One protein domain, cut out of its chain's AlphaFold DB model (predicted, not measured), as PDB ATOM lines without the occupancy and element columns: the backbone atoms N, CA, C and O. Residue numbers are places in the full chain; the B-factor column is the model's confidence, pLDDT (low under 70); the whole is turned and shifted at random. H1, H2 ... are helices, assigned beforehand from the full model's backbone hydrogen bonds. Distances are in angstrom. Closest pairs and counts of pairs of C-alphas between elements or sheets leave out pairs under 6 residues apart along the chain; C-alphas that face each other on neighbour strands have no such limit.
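AT A GLANCE: This is residues 137 to 178 of the 205 residues of an uncharacterized protein of Candidatus Pacearchaeota archaeon (UniProt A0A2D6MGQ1). The model shows two helices of similar length, H1 and H2, folded back on each other as a helical hairpin that opens like a narrow V: they meet near the tight turn that joins them and spread apart toward the other end. From that open end of H2 a tail without a named element, residues 170 to 178, runs on away from the turn. The printed part has 42 residues with two named helices, H1 then H2 along the chain, and no named strand; the class is all helix. The whole is compact, with a radius of gyration of the C-alphas of 10.2 A, and its C-alphas span 30 by 20 by 14 A.

IN THESE COORDINATES: Begin with the longest helix, H1, residues 137 to 152: find C-alpha 137 at (-57.848, 47.670, 24.901) and follow it 22.5 A to C-alpha 152 at (-38.567, 59.255, 25.991). H2, residues 155 to 169, covers 20.4 A from its first to its last C-alpha and ends at C-alpha 169, at (-46.887, 37.955, 31.142).

HOW THE PARTS SIT: H1 and H2 touch, and their closest C-alphas, those of Ile 146 and Val 158, are 6.0 A apart. Look at residues 146 to 150 of H1 and residues 155 to 158 of H2: with these residues alone the two helices touch. The two run opposite ways at a shallow tilt of 30 degrees, and their centres are 11.8 A apart. In both H1 and H2 every O i to N i+4 pair is within hydrogen-bond range.

THE WHOLE: The two C-alphas farthest apart are those of His 152 and Glu 178, at 31.1 A. The printed part has no cut, and the link from H1 to H2, residues 153 and 154, is tight. In the B-factor column you find a mean pLDDT of 83.1 for the printed part, with residues 173 to 178 under 70.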
ATOM      1  N   VAL A 137     -58.391  46.832  23.818       82.38
ATOM      2  CA  VAL A 137     -57.848  47.670  24.901       82.38
ATOM      3  C   VAL A 137     -56.441  47.227  25.305       82.38
ATOM      4  O   VAL A 137     -55.600  48.059  25.642       82.38
ATOM      5  N   LYS A 138     -56.172  45.917  25.276       82.69
ATOM      6  CA  LYS A 138     -54.864  45.356  25.641       82.69
ATOM      7  C   LYS A 138     -53.773  45.838  24.691       82.69
ATOM      8  O   LYS A 138     -52.763  46.358  25.160       82.69
ATOM      9  N   ASP A 139     -54.014  45.727  23.393       82.81
ATOM     10  CA  ASP A 139     -53.032  46.076  22.370       82.81
ATOM     11  C   ASP A 139     -52.808  47.582  22.340       82.81
ATOM     12  O   ASP A 139     -51.669  48.036  22.306       82.81
ATOM     13  N   VAL A 140     -53.874  48.367  22.512       84.19
ATOM     14  CA  VAL A 140     -53.760  49.824  22.620       84.19
ATOM     15  C   VAL A 140     -52.910  50.251  23.819       84.19
ATOM     16  O   VAL A 140     -52.075  51.147  23.705       84.19
ATOM     17  N   ILE A 141     -53.089  49.626  24.988       84.88
ATOM     18  CA  ILE A 141     -52.266  49.944  26.165       84.88
ATOM     19  C   ILE A 141     -50.792  49.641  25.881       84.88
ATOM     20  O   ILE A 141     -49.923  50.437  26.251       84.88
ATOM     21  N   VAL A 142     -50.505  48.515  25.227       86.56
ATOM     22  CA  VAL A 142     -49.131  48.125  24.913       86.56
ATOM     23  C   VAL A 142     -48.519  49.045  23.859       86.56
ATOM     24  O   VAL A 142     -47.412  49.533  24.074       86.56
ATOM     25  N   ASN A 143     -49.237  49.367  22.786       85.56
ATOM     26  CA  ASN A 143     -48.768  50.292  21.754       85.56
ATOM     27  C   ASN A 143     -48.510  51.689  22.321       85.56
ATOM     28  O   ASN A 143     -47.453  52.273  22.082       85.56
ATOM     29  N   ARG A 144     -49.387  52.181  23.201       86.31
ATOM     30  CA  ARG A 144     -49.164  53.442  23.913       86.31
ATOM     31  C   ARG A 144     -47.923  53.404  24.804       86.31
ATOM     32  O   ARG A 144     -47.190  54.390  24.873       86.31
ATOM     33  N   ALA A 145     -47.676  52.291  25.493       86.44
ATOM     34  CA  ALA A 145     -46.463  52.115  26.290       86.44
ATOM     35  C   ALA A 145     -45.204  52.055  25.407       86.44
ATOM     36  O   ALA A 145     -44.183  52.638  25.768       86.44
ATOM     37  N   ILE A 146     -45.285  51.409  24.239       85.81
ATOM     38  CA  ILE A 146     -44.208  51.377  23.240       85.81
ATOM     39  C   ILE A 146     -43.906  52.796  22.752       85.81
ATOM     40  O   ILE A 146     -42.750  53.208  22.802       85.81
ATOM     41  N   ASN A 147     -44.924  53.563  22.357       86.19
ATOM     42  CA  ASN A 147     -44.756  54.937  21.881       86.19
ATOM     43  C   ASN A 147     -44.160  55.843  22.962       86.19
ATOM     44  O   ASN A 147     -43.230  56.593  22.694       86.19
ATOM     45  N   PHE A 148     -44.603  55.701  24.214       89.81
ATOM     46  CA  PHE A 148     -43.997  56.417  25.337       89.81
ATOM     47  C   PHE A 148     -42.505  56.082  25.507       89.81
ATOM     48  O   PHE A 148     -41.696  56.967  25.790       89.81
ATOM     49  N   LEU A 149     -42.124  54.812  25.338       90.12
ATOM     50  CA  LEU A 149     -40.720  54.415  25.390       90.12
ATOM     51  C   LEU A 149     -39.920  54.944  24.195       90.12
ATOM     52  O   LEU A 149     -38.783  55.345  24.397       90.12
ATOM     53  N   LEU A 150     -40.496  55.004  22.995       87.06
ATOM     54  CA  LEU A 150     -39.845  55.591  21.817       87.06
ATOM     55  C   LEU A 150     -39.656  57.111  21.945       87.06
ATOM     56  O   LEU A 150     -38.632  57.645  21.527       87.06
ATOM     57  N   ASP A 151     -40.619  57.806  22.551       91.31
ATOM     58  CA  ASP A 151     -40.578  59.263  22.714       91.31
ATOM     59  C   ASP A 151     -39.571  59.710  23.785       91.31
ATOM     60  O   ASP A 151     -38.996  60.800  23.704       91.31
ATOM     61  N   HIS A 152     -39.370  58.890  24.820       91.00
ATOM     62  CA  HIS A 152     -38.567  59.255  25.991       91.00
ATOM     63  C   HIS A 152     -37.256  58.473  26.142       91.00
ATOM     64  O   HIS A 152     -36.370  58.920  26.876       91.00
ATOM     65  N   TYR A 153     -37.121  57.334  25.469       93.81
ATOM     66  CA  TYR A 153     -35.994  56.409  25.571       93.81
ATOM     67  C   TYR A 153     -35.586  55.906  24.173       93.81
ATOM     68  O   TYR A 153     -35.990  56.450  23.152       93.81
ATOM     69  N   ASP A 154     -34.706  54.908  24.123       90.31
ATOM     70  CA  ASP A 154     -34.192  54.288  22.902       90.31
ATOM     71  C   ASP A 154     -34.825  52.916  22.611       90.31
ATOM     72  O   ASP A 154     -35.328  52.231  23.504       90.31
ATOM     73  N   ASP A 155     -34.713  52.477  21.354       89.19
ATOM     74  CA  ASP A 155     -35.276  51.220  20.832       89.19
ATOM     75  C   ASP A 155     -34.859  49.960  21.621       89.19
ATOM     76  O   ASP A 155     -35.556  48.938  21.600       89.19
ATOM     77  N   SER A 156     -33.735  50.015  22.350       91.62
ATOM     78  CA  SER A 156     -33.299  48.924  23.228       91.62
ATOM     79  C   SER A 156     -34.298  48.675  24.359       91.62
ATOM     80  O   SER A 156     -34.587  47.520  24.667       91.62
ATOM     81  N   HIS A 157     -34.855  49.737  24.949       91.00
ATOM     82  CA  HIS A 157     -35.824  49.633  26.045       91.00
ATOM     83  C   HIS A 157     -37.163  49.076  25.557       91.00
ATOM     84  O   HIS A 157     -37.806  48.298  26.258       91.00
ATOM     85  N   VAL A 158     -37.566  49.423  24.333       89.38
ATOM     86  CA  VAL A 158     -38.767  48.863  23.695       89.38
ATOM     87  C   VAL A 158     -38.607  47.362  23.469       89.38
ATOM     88  O   VAL A 158     -39.515  46.591  23.773       89.38
ATOM     89  N   SER A 159     -37.447  46.943  22.963       90.69
ATOM     90  CA  SER A 159     -37.150  45.530  22.702       90.69
ATOM     91  C   SER A 159     -37.146  44.709  23.993       90.69
ATOM     92  O   SER A 159     -37.771  43.651  24.054       90.69
ATOM     93  N   GLU A 160     -36.514  45.233  25.047       93.06
ATOM     94  CA  GLU A 160     -36.516  44.616  26.375       93.06
ATOM     95  C   GLU A 160     -37.936  44.535  26.959       93.06
ATOM     96  O   GLU A 160     -38.332  43.494  27.482       93.06
ATOM     97  N   MET A 161     -38.742  45.595  26.821       91.62
ATOM     98  CA  MET A 161     -40.135  45.583  27.273       91.62
ATOM     99  C   MET A 161     -40.957  44.509  26.551       91.62
ATOM    100  O   MET A 161     -41.683  43.765  27.211       91.62
ATOM    101  N   LYS A 162     -40.838  44.400  25.221       90.50
ATOM    102  CA  LYS A 162     -41.531  43.365  24.436       90.50
ATOM    103  C   LYS A 162     -41.126  41.957  24.878       90.50
ATOM    104  O   LYS A 162     -41.987  41.100  25.063       90.50
ATOM    105  N   GLU A 163     -39.837  41.730  25.128       91.25
ATOM    106  CA  GLU A 163     -39.343  40.444  25.630       91.25
ATOM    107  C   GLU A 163     -39.897  40.118  27.027       91.25
ATOM    108  O   GLU A 163     -40.313  38.984  27.278       91.25
ATOM    109  N   ILE A 164     -39.972  41.100  27.930       92.69
ATOM    110  CA  ILE A 164     -40.564  40.930  29.266       92.69
ATOM    111  C   ILE A 164     -42.065  40.626  29.174       92.69
ATOM    112  O   ILE A 164     -42.539  39.711  29.851       92.69
ATOM    113  N   LEU A 165     -42.809  41.360  28.341       90.94
ATOM    114  CA  LEU A 165     -44.245  41.146  28.134       90.94
ATOM    115  C   LEU A 165     -44.537  39.728  27.633       90.94
ATOM    116  O   LEU A 165     -45.391  39.043  28.196       90.94
ATOM    117  N   HIS A 166     -43.758  39.253  26.665       89.75
ATOM    118  CA  HIS A 166     -43.902  37.906  26.129       89.75
ATOM    119  C   HIS A 166     -43.488  36.828  27.146       89.75
ATOM    120  O   HIS A 166     -44.224  35.879  27.394       89.75
ATOM    121  N   THR A 167     -42.322  36.963  27.785       91.19
ATOM    122  CA  THR A 167     -41.766  35.895  28.641       91.19
ATOM    123  C   THR A 167     -42.403  35.794  30.025       91.19
ATOM    124  O   THR A 167     -42.506  34.691  30.562       91.19
ATOM    125  N   GLN A 168     -42.795  36.918  30.633       92.81
ATOM    126  CA  GLN A 168     -43.297  36.944  32.012       92.81
ATOM    127  C   GLN A 168     -44.819  37.021  32.091       92.81
ATOM    128  O   GLN A 168     -45.400  36.501  33.044       92.81
ATOM    129  N   PHE A 169     -45.453  37.676  31.117       89.00
ATOM    130  CA  PHE A 169     -46.887  37.955  31.142       89.00
ATOM    131  C   PHE A 169     -47.673  37.206  30.062       89.00
ATOM    132  O   PHE A 169     -48.900  37.265  30.099       89.00
ATOM    133  N   ASP A 170     -46.996  36.481  29.160       86.38
ATOM    134  CA  ASP A 170     -47.611  35.768  28.028       86.38
ATOM    135  C   ASP A 170     -48.439  36.713  27.130       86.38
ATOM    136  O   ASP A 170     -49.469  36.347  26.569       86.38
ATOM    137  N   ILE A 171     -48.006  37.977  27.037       84.94
ATOM    138  CA  ILE A 171     -48.622  39.004  26.194       84.94
ATOM    139  C   ILE A 171     -47.778  39.118  24.930       84.94
ATOM    140  O   ILE A 171     -46.649  39.609  24.971       84.94
ATOM    141  N   SER A 172     -48.329  38.653  23.811       77.38
ATOM    142  CA  SER A 172     -47.701  38.786  22.496       77.38
ATOM    143  C   SER A 172     -48.098  40.123  21.879       77.38
ATOM    144  O   SER A 172     -49.277  40.456  21.846       77.38
ATOM    145  N   THR A 173     -47.111  40.897  21.429       68.69
ATOM    146  CA  THR A 173     -47.311  42.201  20.764       68.69
ATOM    147  C   THR A 173     -47.277  42.106  19.244       68.69
ATOM    148  O   THR A 173     -47.285  43.128  18.564       68.69
ATOM    149  N   ASP A 174     -47.138  40.892  18.723       58.97
ATOM    150  CA  ASP A 174     -47.166  40.628  17.296       58.97
ATOM    151  C   ASP A 174     -48.631  40.508  16.863       58.97
ATOM    152  O   ASP A 174     -49.437  39.890  17.561       58.97
ATOM    153  N   GLU A 175     -48.966  41.099  15.715       54.78
ATOM    154  CA  GLU A 175     -50.278  41.108  15.038       54.78
ATOM    155  C   GLU A 175     -50.796  39.692  14.655       54.78
ATOM    156  O   GLU A 175     -51.610  39.534  13.750       54.78
ATOM    157  N   ASP A 176     -50.331  38.638  15.330       41.41
ATOM    158  CA  ASP A 176     -50.714  37.234  15.155       41.41
ATOM    159  C   ASP A 176     -52.003  36.867  15.912       41.41
ATOM    160  O   ASP A 176     -52.420  35.704  15.935       41.41
ATOM    161  N   VAL A 177     -52.683  37.844  16.515       44.06
ATOM    162  CA  VAL A 177     -54.090  37.672  16.863       44.06
ATOM    163  C   VAL A 177     -54.871  37.877  15.571       44.06
ATOM    164  O   VAL A 177     -55.338  38.972  15.274       44.06
ATOM    165  N   GLU A 178     -55.014  36.807  14.779       42.03
ATOM    166  CA  GLU A 178     -56.124  36.703  13.834       42.03
ATOM    167  C   GLU A 178     -57.384  37.046  14.630       42.03
ATOM    168  O   GLU A 178     -57.891  36.219  15.396       42.03
TER     169      GLU A 178